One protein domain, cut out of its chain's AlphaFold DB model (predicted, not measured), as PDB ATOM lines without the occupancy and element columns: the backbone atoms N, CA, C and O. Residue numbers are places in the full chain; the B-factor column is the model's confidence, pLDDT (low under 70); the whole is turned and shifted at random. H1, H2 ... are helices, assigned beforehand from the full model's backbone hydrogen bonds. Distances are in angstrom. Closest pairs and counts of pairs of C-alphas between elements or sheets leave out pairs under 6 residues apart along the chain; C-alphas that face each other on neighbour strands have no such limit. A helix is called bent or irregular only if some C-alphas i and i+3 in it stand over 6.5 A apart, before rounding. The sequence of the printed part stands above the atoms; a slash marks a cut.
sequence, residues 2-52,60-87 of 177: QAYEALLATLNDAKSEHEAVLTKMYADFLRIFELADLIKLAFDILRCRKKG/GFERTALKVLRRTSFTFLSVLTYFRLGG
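This is residues 2 to 52 and 60 to 87 of the 177 residues of an uncharacterized protein of Eumeta variegata (UniProt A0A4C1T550). One very long helix, H1, makes the length of the model, and a shorter helix, H2, folds back loosely beside its later part, with the cut in the chain between them. Residues 2 to 31 of H1 stick out as a long free arm. The printed part has 79 residues with two named helices, H1 and then H2, and no named strand; its class is all helix. It is extended, with a radius of gyration of the C-alphas of 21.6 A, and its outline is a rod spanning 77 by 24 by 17 A.

H1, residues 2 to 49, and H2, residues 61 to 84, are near each other, with 10 pairs of C-alphas within 10 A. The closest C-alphas of the two helices are 8.2 A apart. Residues 2 to 31, which belong to H1, stand free. Residues 47 to 52, of which 47 to 49 belong to H1, stand free too, and so do residues 77 to 87, of which 77 to 84 belong to H2. In H1 and H2 every O i to N i+4 pair is within hydrogen-bond range.

H1 has 48 residues and begins at C-alpha 2 at (66.845, 36.065, -12.475). It ends at C-alpha 49 at (26.457, -6.650, 29.017), 72.0 A from its first C-alpha. H2 has 24 residues, begins at C-alpha 61 at (20.842, -6.680, 18.403) and ends at C-alpha 84 at (50.311, -2.654, 2.226), a length of 33.9 A. Neither helix is bent.

The two C-alphas farthest apart are those of Gln 2 and Gly 52, at 77.5 A. Residues 53 to 59 are not printed, and C-alphas 52 and 60 are 17.8 A apart across this cut. The link from H1 to H2 runs across the cut. The mean pLDDT is 79.6 for the printed part, 89 for H1 and 67 for H2; 26 printed residues are under 70, among them residues 60 to 66 and 78 to 87.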
ATOM      1  N   GLN A   2      68.301  36.336 -12.440       94.69
ATOM      2  CA  GLN A   2      66.845  36.065 -12.475       94.69
ATOM      3  C   GLN A   2      66.420  34.596 -12.677       94.69
ATOM      4  O   GLN A   2      65.482  34.140 -12.034       94.69
ATOM      5  N   ALA A   3      67.110  33.826 -13.526       95.38
ATOM      6  CA  ALA A   3      66.751  32.421 -13.762       95.38
ATOM      7  C   ALA A   3      66.890  31.539 -12.503       95.38
ATOM      8  O   ALA A   3      66.127  30.595 -12.321       95.38
ATOM      9  N   TYR A   4      67.841  31.863 -11.623       92.31
ATOM     10  CA  TYR A   4      68.050  31.141 -10.369       92.31
ATOM     11  C   TYR A   4      66.928  31.423  -9.360       92.31
ATOM     12  O   TYR A   4      66.433  30.502  -8.718       92.31
ATOM     13  N   GLU A   5      66.465  32.672  -9.273       96.75
ATOM     14  CA  GLU A   5      65.359  33.059  -8.387       96.75
ATOM     15  C   GLU A   5      64.033  32.412  -8.804       96.75
ATOM     16  O   GLU A   5      63.297  31.916  -7.952       96.75
ATOM     17  N   ALA A   6      63.757  32.330 -10.111       95.62
ATOM     18  CA  ALA A   6      62.567  31.649 -10.625       95.62
ATOM     19  C   ALA A   6      62.565  30.140 -10.303       95.62
ATOM     20  O   ALA A   6      61.522  29.563  -9.980       95.62
ATOM     21  N   LEU A   7      63.738  29.497 -10.344       95.38
ATOM     22  CA  LEU A   7      63.876  28.086  -9.982       95.38
ATOM     23  C   LEU A   7      63.679  27.871  -8.473       95.38
ATOM     24  O   LEU A   7      63.016  26.924  -8.070       95.38
ATOM     25  N   LEU A   8      64.180  28.781  -7.636       94.50
ATOM     26  CA  LEU A   8      63.942  28.759  -6.189       94.50
ATOM     27  C   LEU A   8      62.466  28.953  -5.826       94.50
ATOM     28  O   LEU A   8      61.959  28.258  -4.945       94.50
ATOM     29  N   ALA A   9      61.770  29.860  -6.511       94.38
ATOM     30  CA  ALA A   9      60.348  30.097  -6.288       94.38
ATOM     31  C   ALA A   9      59.506  28.847  -6.603       94.38
ATOM     32  O   ALA A   9      58.683  28.443  -5.787       94.38
ATOM     33  N   THR A  10      59.770  28.188  -7.735       95.31
ATOM     34  CA  THR A  10      59.060  26.955  -8.134       95.31
ATOM     35  C   THR A  10      59.352  25.773  -7.207       95.31
ATOM     36  O   THR A  10      58.453  24.989  -6.907       95.31
ATOM     37  N   LEU A  11      60.579  25.660  -6.694       91.62
ATOM     38  CA  LEU A  11      60.951  24.616  -5.733       91.62
ATOM     39  C   LEU A  11      60.254  24.806  -4.378       91.62
ATOM     40  O   LEU A  11      59.803  23.834  -3.770       91.62
ATOM     41  N   ASN A  12      60.144  26.055  -3.919       92.44
ATOM     42  CA  ASN A  12      59.418  26.382  -2.695       92.44
ATOM     43  C   ASN A  12      57.915  26.106  -2.830       92.44
ATOM     44  O   ASN A  12      57.316  25.574  -1.896       92.44
ATOM     45  N   ASP A  13      57.331  26.408  -3.990       91.94
ATOM     46  CA  ASP A  13      55.916  26.147  -4.266       91.94
ATOM     47  C   ASP A  13      55.617  24.637  -4.234       91.94
ATOM     48  O   ASP A  13      54.807  24.174  -3.428       91.94
ATOM     49  N   ALA A  14      56.400  23.839  -4.971       88.50
ATOM     50  CA  ALA A  14      56.275  22.379  -4.995       88.50
ATOM     51  C   ALA A  14      56.465  21.725  -3.612       88.50
ATOM     52  O   ALA A  14      55.825  20.720  -3.287       88.50
ATOM     53  N   LYS A  15      57.338  22.291  -2.770       92.50
ATOM     54  CA  LYS A  15      57.531  21.814  -1.396       92.50
ATOM     55  C   LYS A  15      56.262  21.990  -0.561       92.50
ATOM     56  O   LYS A  15      55.892  21.073   0.172       92.50
ATOM     57  N   SER A  16      55.600  23.138  -0.688       92.06
ATOM     58  CA  SER A  16      54.388  23.437   0.075       92.06
ATOM     59  C   SER A  16      53.226  22.505  -0.294       92.06
ATOM     60  O   SER A  16      52.532  22.000   0.591       92.06
ATOM     61  N   GLU A  17      53.073  22.174  -1.580       91.19
ATOM     62  CA  GLU A  17      52.056  21.224  -2.044       91.19
ATOM     63  C   GLU A  17      52.301  19.812  -1.497       91.19
ATOM     64  O   GLU A  17      51.379  19.152  -1.007       91.19
ATOM     65  N   HIS A  18      53.555  19.354  -1.519       88.88
ATOM     66  CA  HIS A  18      53.919  18.045  -0.983       88.88
ATOM     67  C   HIS A  18      53.664  17.951   0.531       88.88
ATOM     68  O   HIS A  18      53.117  16.953   1.012       88.88
ATOM     69  N   GLU A  19      54.007  18.995   1.289       90.00
ATOM     70  CA  GLU A  19      53.713  19.069   2.725       90.00
ATOM     71  C   GLU A  19      52.202  19.049   3.006       90.00
ATOM     72  O   GLU A  19      51.757  18.351   3.927       90.00
ATOM     73  N   ALA A  20      51.390  19.725   2.188       94.19
ATOM     74  CA  ALA A  20      49.933  19.702   2.318       94.19
ATOM     75  C   ALA A  20      49.348  18.297   2.086       94.19
ATOM     76  O   ALA A  20      48.504  17.836   2.863       94.19
ATOM     77  N   VAL A  21      49.824  17.579   1.062       91.06
ATOM     78  CA  VAL A  21      49.398  16.197   0.776       91.06
ATOM     79  C   VAL A  21      49.772  15.258   1.924       91.06
ATOM     80  O   VAL A  21      48.926  14.481   2.375       91.06
ATOM     81  N   LEU A  22      51.002  15.353   2.441       89.06
ATOM     82  CA  LEU A  22      51.441  14.548   3.585       89.06
ATOM     83  C   LEU A  22      50.614  14.832   4.841       89.06
ATOM     84  O   LEU A  22      50.203  13.896   5.526       89.06
ATOM     85  N   THR A  23      50.332  16.107   5.116       93.12
ATOM     86  CA  THR A  23      49.525  16.521   6.273       93.12
ATOM     87  C   THR A  23      48.118  15.940   6.189       93.12
ATOM     88  O   THR A  23      47.615  15.378   7.165       93.12
ATOM     89  N   LYS A  24      47.497  15.998   5.006       92.75
ATOM     90  CA  LYS A  24      46.178  15.403   4.771       92.75
ATOM     91  C   LYS A  24      46.199  13.887   4.964       92.75
ATOM     92  O   LYS A  24      45.354  13.349   5.673       92.75
ATOM     93  N   MET A  25      47.188  13.210   4.382       91.19
ATOM     94  CA  MET A  25      47.334  11.762   4.510       91.19
ATOM     95  C   MET A  25      47.515  11.348   5.979       91.19
ATOM     96  O   MET A  25      46.894  10.389   6.432       91.19
ATOM     97  N   TYR A  26      48.320  12.091   6.742       89.00
ATOM     98  CA  TYR A  26      48.524  11.844   8.169       89.00
ATOM     99  C   TYR A  26      47.235  12.038   8.983       89.00
ATOM    100  O   TYR A  26      46.919  11.204   9.830       89.00
ATOM    101  N   ALA A  27      46.455  13.082   8.689       91.62
ATOM    102  CA  ALA A  27      45.163  13.315   9.334       91.62
ATOM    103  C   ALA A  27      44.167  12.172   9.066       91.62
ATOM    104  O   ALA A  27      43.505  11.695   9.990       91.62
ATOM    105  N   ASP A  28      44.110  11.680   7.825       88.94
ATOM    106  CA  ASP A  28      43.280  10.528   7.465       88.94
ATOM    107  C   ASP A  28      43.726   9.264   8.226       88.94
ATOM    108  O   ASP A  28      42.884   8.546   8.767       88.94
ATOM    109  N   PHE A  29      45.037   9.023   8.365       84.50
ATOM    110  CA  PHE A  29      45.565   7.913   9.170       84.50
ATOM    111  C   PHE A  29      45.224   8.022  10.661       84.50
ATOM    112  O   PHE A  29      44.911   7.006  11.280       84.50
ATOM    113  N   LEU A  30      45.248   9.214  11.255       89.31
ATOM    114  CA  LEU A  30      44.846   9.383  12.657       89.31
ATOM    115  C   LEU A  30      43.357   9.094  12.856       89.31
ATOM    116  O   LEU A  30      42.985   8.337  13.752       89.31
ATOM    117  N   ARG A  31      42.511   9.606  11.958       88.94
ATOM    118  CA  ARG A  31      41.060   9.377  11.991       88.94
ATOM    119  C   ARG A  31      40.699   7.891  11.898       88.94
ATOM    120  O   ARG A  31      39.705   7.434  12.459       88.94
ATOM    121  N   ILE A  32      41.523   7.130  11.186       85.88
ATOM    122  CA  ILE A  32      41.443   5.677  11.076       85.88
ATOM    123  C   ILE A  32      41.679   4.988  12.428       85.88
ATOM    124  O   ILE A  32      40.915   4.090  12.794       85.88
ATOM    125  N   PHE A  33      42.716   5.392  13.164       84.69
ATOM    126  CA  PHE A  33      43.022   4.816  14.475       84.69
ATOM    127  C   PHE A  33      41.932   5.153  15.494       84.69
ATOM    128  O   PHE A  33      41.450   4.253  16.179       84.69
ATOM    129  N   GLU A  34      41.450   6.399  15.507       90.12
ATOM    130  CA  GLU A  34      40.322   6.804  16.354       90.12
ATOM    131  C   GLU A  34      39.066   5.966  16.083       90.12
ATOM    132  O   GLU A  34      38.387   5.520  17.011       90.12
ATOM    133  N   LEU A  35      38.764   5.697  14.807       89.81
ATOM    134  CA  LEU A  35      37.629   4.854  14.441       89.81
ATOM    135  C   LEU A  35      37.804   3.414  14.948       89.81
ATOM    136  O   LEU A  35      36.835   2.801  15.405       89.81
ATOM    137  N   ALA A  36      39.021   2.871  14.883       85.62
ATOM    138  CA  ALA A  36      39.323   1.539  15.392       85.62
ATOM    139  C   ALA A  36      39.161   1.457  16.921       85.62
ATOM    140  O   ALA A  36      38.578   0.489  17.422       85.62
ATOM    141  N   ASP A  37      39.598   2.483  17.651       87.56
ATOM    142  CA  ASP A  37      39.440   2.561  19.104       87.56
ATOM    143  C   ASP A  37      37.969   2.699  19.514       87.56
ATOM    144  O   ASP A  37      37.511   2.009  20.429       87.56
ATOM    145  N   LEU A  38      37.186   3.502  18.787       89.19
ATOM    146  CA  LEU A  38      35.747   3.640  19.024       89.19
ATOM    147  C   LEU A  38      34.999   2.318  18.782       89.19
ATOM    148  O   LEU A  38      34.122   1.932  19.560       89.19
ATOM    149  N   ILE A  39      35.372   1.594  17.724       87.00
ATOM    150  CA  ILE A  39      34.862   0.249  17.446       87.00
ATOM    151  C   ILE A  39      35.188  -0.687  18.612       87.00
ATOM    152  O   ILE A  39      34.296  -1.376  19.111       87.00
ATOM    153  N   LYS A  40      36.445  -0.712  19.062       88.38
ATOM    154  CA  LYS A  40      36.891  -1.564  20.170       88.38
ATOM    155  C   LYS A  40      36.115  -1.263  21.453       88.38
ATOM    156  O   LYS A  40      35.604  -2.191  22.078       88.38
ATOM    157  N   LEU A  41      35.931   0.016  21.778       88.06
ATOM    158  CA  LEU A  41      35.133   0.455  22.923       88.06
ATOM    159  C   LEU A  41      33.682  -0.043  22.833       88.06
ATOM    160  O   LEU A  41      33.141  -0.557  23.813       88.06
ATOM    161  N   ALA A  42      33.059   0.044  21.653       85.69
ATOM    162  CA  ALA A  42      31.710  -0.479  21.446       85.69
ATOM    163  C   ALA A  42      31.639  -1.999  21.690       85.69
ATOM    164  O   ALA A  42      30.680  -2.479  22.302       85.69
ATOM    165  N   PHE A  43      32.660  -2.758  21.276       85.50
ATOM    166  CA  PHE A  43      32.749  -4.192  21.574       85.50
ATOM    167  C   PHE A  43      32.902  -4.481  23.060       85.50
ATOM    168  O   PHE A  43      32.233  -5.385  23.560       85.50
ATOM    169  N   ASP A  44      33.737  -3.728  23.770       85.12
ATOM    170  CA  ASP A  44      33.944  -3.932  25.202       85.12
ATOM    171  C   ASP A  44      32.670  -3.623  26.005       85.12
ATOM    172  O   ASP A  44      32.293  -4.403  26.882       85.12
ATOM    173  N   ILE A  45      31.919  -2.578  25.634       83.31
ATOM    174  CA  ILE A  45      30.604  -2.273  26.228       83.31
ATOM    175  C   ILE A  45      29.609  -3.416  25.981       83.31
ATOM    176  O   ILE A  45      28.931  -3.873  26.908       83.31
ATOM    177  N   LEU A  46      29.534  -3.921  24.744       81.81
ATOM    178  CA  LEU A  46      28.678  -5.065  24.412       81.81
ATOM    179  C   LEU A  46      29.092  -6.324  25.186       81.81
ATOM    180  O   LEU A  46      28.235  -7.064  25.674       81.81
ATOM    181  N   ARG A  47      30.397  -6.543  25.362       80.94
ATOM    182  CA  ARG A  47      30.949  -7.667  26.123       80.94
ATOM    183  C   ARG A  47      30.599  -7.580  27.607       80.94
ATOM    184  O   ARG A  47      30.256  -8.604  28.202       80.94
ATOM    185  N   CYS A  48      30.631  -6.383  28.193       77.75
ATOM    186  CA  CYS A  48      30.245  -6.145  29.587       77.75
ATOM    187  C   CYS A  48      28.780  -6.516  29.856       77.75
ATOM    188  O   CYS A  48      28.471  -7.069  30.914       77.75
ATOM    189  N   ARG A  49      27.886  -6.324  28.876       67.94
ATOM    190  CA  ARG A  49      26.457  -6.650  29.017       67.94
ATOM    191  C   ARG A  49      26.186  -8.143  29.246       67.94
ATOM    192  O   ARG A  49      25.171  -8.490  29.838       67.94
ATOM    193  N   LYS A  50      27.094  -9.037  28.842       63.53
ATOM    194  CA  LYS A  50      26.901 -10.495  28.953       63.53
ATOM    195  C   LYS A  50      27.101 -11.052  30.373       63.53
ATOM    196  O   LYS A  50      26.758 -12.204  30.615       63.53
ATOM    197  N   LYS A  51      27.641 -10.266  31.313       70.12
ATOM    198  CA  LYS A  51      27.883 -10.706  32.704       70.12
ATOM    199  C   LYS A  51      26.769 -10.328  33.691       70.12
ATOM    200  O   LYS A  51      26.808 -10.780  34.831       70.12
ATOM    201  N   GLY A  52      25.776  -9.544  33.269       63.50
ATOM    202  CA  GLY A  52      24.597  -9.224  34.077       63.50
ATOM    203  C   GLY A  52      23.517 -10.294  33.924       63.50
ATOM    204  O   GLY A  52      22.896 -10.409  32.873       63.50
ATOM    205  N   GLY A  60      18.401 -10.293  18.543       65.69
ATOM    206  CA  GLY A  60      18.326  -9.412  17.372       65.69
ATOM    207  C   GLY A  60      19.416  -8.335  17.283       65.69
ATOM    208  O   GLY A  60      19.786  -7.945  16.177       65.69
ATOM    209  N   PHE A  61      19.961  -7.860  18.409       62.62
ATOM    210  CA  PHE A  61      20.842  -6.680  18.403       62.62
ATOM    211  C   PHE A  61      22.284  -7.016  17.981       62.62
ATOM    212  O   PHE A  61      22.888  -6.294  17.185       62.62
ATOM    213  N   GLU A  62      22.811  -8.163  18.422       63.56
ATOM    214  CA  GLU A  62      24.176  -8.603  18.088       63.56
ATOM    215  C   GLU A  62      24.355  -8.902  16.591       63.56
ATOM    216  O   GLU A  62      25.389  -8.572  16.011       63.56
ATOM    217  N   ARG A  63      23.339  -9.472  15.925       68.06
ATOM    218  CA  ARG A  63      23.431  -9.804  14.490       68.06
ATOM    219  C   ARG A  63      23.523  -8.566  13.602       68.06
ATOM    220  O   ARG A  63      24.178  -8.618  12.561       68.06
ATOM    221  N   THR A  64      22.882  -7.469  13.996       67.38
ATOM    222  CA  THR A  64      22.848  -6.236  13.201       67.38
ATOM    223  C   THR A  64      24.135  -5.439  13.379       67.38
ATOM    224  O   THR A  64      24.760  -5.075  12.383       67.38
ATOM    225  N   ALA A  65      24.605  -5.271  14.620       65.19
ATOM    226  CA  ALA A  65      25.872  -4.598  14.905       65.19
ATOM    227  C   ALA A  65      27.068  -5.331  14.271       65.19
ATOM    228  O   ALA A  65      27.921  -4.705  13.643       65.19
ATOM    229  N   LEU A  66      27.089  -6.668  14.333       69.62
ATOM    230  CA  LEU A  66      28.151  -7.470  13.725       69.62
ATOM    231  C   LEU A  66      28.132  -7.413  12.189       69.62
ATOM    232  O   LEU A  66      29.190  -7.421  11.563       69.62
ATOM    233  N   LYS A  67      26.946  -7.334  11.565       74.00
ATOM    234  CA  LYS A  67      26.821  -7.138  10.110       74.00
ATOM    235  C   LYS A  67      27.339  -5.773   9.678       74.00
ATOM    236  O   LYS A  67      28.058  -5.704   8.683       74.00
ATOM    237  N   VAL A  68      26.986  -4.718  10.412       70.69
ATOM    238  CA  VAL A  68      27.476  -3.359  10.139       70.69
ATOM    239  C   VAL A  68      28.990  -3.325  10.290       70.69
ATOM    240  O   VAL A  68      29.662  -2.881   9.362       70.69
ATOM    241  N   LEU A  69      29.524  -3.910  11.368       69.50
ATOM    242  CA  LEU A  69      30.964  -3.963  11.584       69.50
ATOM    243  C   LEU A  69      31.694  -4.751  10.500       69.50
ATOM    244  O   LEU A  69      32.665  -4.251   9.955       69.50
ATOM    245  N   ARG A  70      31.243  -5.964  10.153       70.44
ATOM    246  CA  ARG A  70      31.901  -6.759   9.103       70.44
ATOM    247  C   ARG A  70      31.971  -6.000   7.784       70.44
ATOM    248  O   ARG A  70      32.948  -6.144   7.054       70.44
ATOM    249  N   ARG A  71      30.943  -5.207   7.479       70.25
ATOM    250  CA  ARG A  71      30.877  -4.429   6.244       70.25
ATOM    251  C   ARG A  71      31.844  -3.246   6.280       70.25
ATOM    252  O   ARG A  71      32.586  -3.077   5.319       70.25
ATOM    253  N   THR A  72      31.897  -2.501   7.386       64.12
ATOM    254  CA  THR A  72      32.835  -1.378   7.546       64.12
ATOM    255  C   THR A  72      34.281  -1.843   7.695       64.12
ATOM    256  O   THR A  72      35.165  -1.270   7.061       64.12
ATOM    257  N   SER A  73      34.544  -2.923   8.431       66.75
ATOM    258  CA  SER A  73      35.886  -3.491   8.580       66.75
ATOM    259  C   SER A  73      36.422  -4.060   7.270       66.75
ATOM    260  O   SER A  73      37.613  -3.958   7.023       66.75
ATOM    261  N   PHE A  74      35.572  -4.634   6.410       67.25
ATOM    262  CA  PHE A  74      36.007  -5.170   5.116       67.25
ATOM    263  C   PHE A  74      36.487  -4.063   4.173       67.25
ATOM    264  O   PHE A  74      37.567  -4.180   3.602       67.25
ATOM    265  N   THR A  75      35.742  -2.957   4.078       67.06
ATOM    266  CA  THR A  75      36.183  -1.761   3.339       67.06
ATOM    267  C   THR A  75      37.444  -1.146   3.938       67.06
ATOM    268  O   THR A  75      38.302  -0.637   3.222       67.06
ATOM    269  N   PHE A  76      37.585  -1.235   5.258       65.38
ATOM    270  CA  PHE A  76      38.730  -0.702   5.972       65.38
ATOM    271  C   PHE A  76      40.006  -1.505   5.702       65.38
ATOM    272  O   PHE A  76      41.038  -0.966   5.304       65.38
ATOM    273  N   LEU A  77      39.898  -2.826   5.851       70.25
ATOM    274  CA  LEU A  77      40.956  -3.773   5.548       70.25
ATOM    275  C   LEU A  77      41.329  -3.717   4.076       70.25
ATOM    276  O   LEU A  77      42.518  -3.733   3.823       70.25
ATOM    277  N   SER A  78      40.385  -3.575   3.134       68.62
ATOM    278  CA  SER A  78      40.713  -3.473   1.704       68.62
ATOM    279  C   SER A  78      41.519  -2.223   1.366       68.62
ATOM    280  O   SER A  78      42.438  -2.291   0.557       68.62
ATOM    281  N   VAL A  79      41.202  -1.086   1.997       65.44
ATOM    282  CA  VAL A  79      41.993   0.143   1.841       65.44
ATOM    283  C   VAL A  79      43.383  -0.071   2.440       65.44
ATOM    284  O   VAL A  79      44.385   0.205   1.785       65.44
ATOM    285  N   LEU A  80      43.468  -0.661   3.634       67.50
ATOM    286  CA  LEU A  80      44.740  -0.930   4.301       67.50
ATOM    287  C   LEU A  80      45.610  -1.969   3.563       67.50
ATOM    288  O   LEU A  80      46.825  -1.792   3.479       67.50
ATOM    289  N   THR A  81      45.030  -3.033   2.993       65.12
ATOM    290  CA  THR A  81      45.761  -3.991   2.147       65.12
ATOM    291  C   THR A  81      46.158  -3.374   0.822       65.12
ATOM    292  O   THR A  81      47.262  -3.654   0.371       65.12
ATOM    293  N   TYR A  82      45.343  -2.499   0.232       63.03
ATOM    294  CA  TYR A  82      45.736  -1.747  -0.961       63.03
ATOM    295  C   TYR A  82      46.963  -0.854  -0.697       63.03
ATOM    296  O   TYR A  82      47.852  -0.762  -1.544       63.03
ATOM    297  N   PHE A  83      47.072  -0.282   0.508       60.16
ATOM    298  CA  PHE A  83      48.279   0.422   0.952       60.16
ATOM    299  C   PHE A  83      49.462  -0.519   1.257       60.16
ATOM    300  O   PHE A  83      50.597  -0.182   0.923       60.16
ATOM    301  N   ARG A  84      49.237  -1.702   1.855       57.28
ATOM    302  CA  ARG A  84      50.311  -2.654   2.226       57.28
ATOM    303  C   ARG A  84      50.882  -3.482   1.069       57.28
ATOM    304  O   ARG A  84      52.072  -3.773   1.091       57.28
ATOM    305  N   LEU A  85      50.075  -3.890   0.087       53.69
ATOM    306  CA  LEU A  85      50.469  -4.835  -0.977       53.69
ATOM    307  C   LEU A  85      51.233  -4.197  -2.150       53.69
ATOM    308  O   LEU A  85      51.402  -4.828  -3.188       53.69
ATOM    309  N   GLY A  86      51.742  -2.974  -2.001       44.59
ATOM    310  CA  GLY A  86      52.643  -2.410  -3.006       44.59
ATOM    311  C   GLY A  86      51.944  -1.692  -4.158       44.59
ATOM    312  O   GLY A  86      52.478  -1.637  -5.263       44.59
ATOM    313  N   GLY A  87      50.828  -1.004  -3.899       46.88
ATOM    314  CA  GLY A  87      50.300   0.034  -4.800       46.88
ATOM    315  C   GLY A  87      51.232   1.246  -4.993       46.88
ATOM    316  O   GLY A  87      50.788   2.296  -5.444       46.88
TER     317      GLY A  87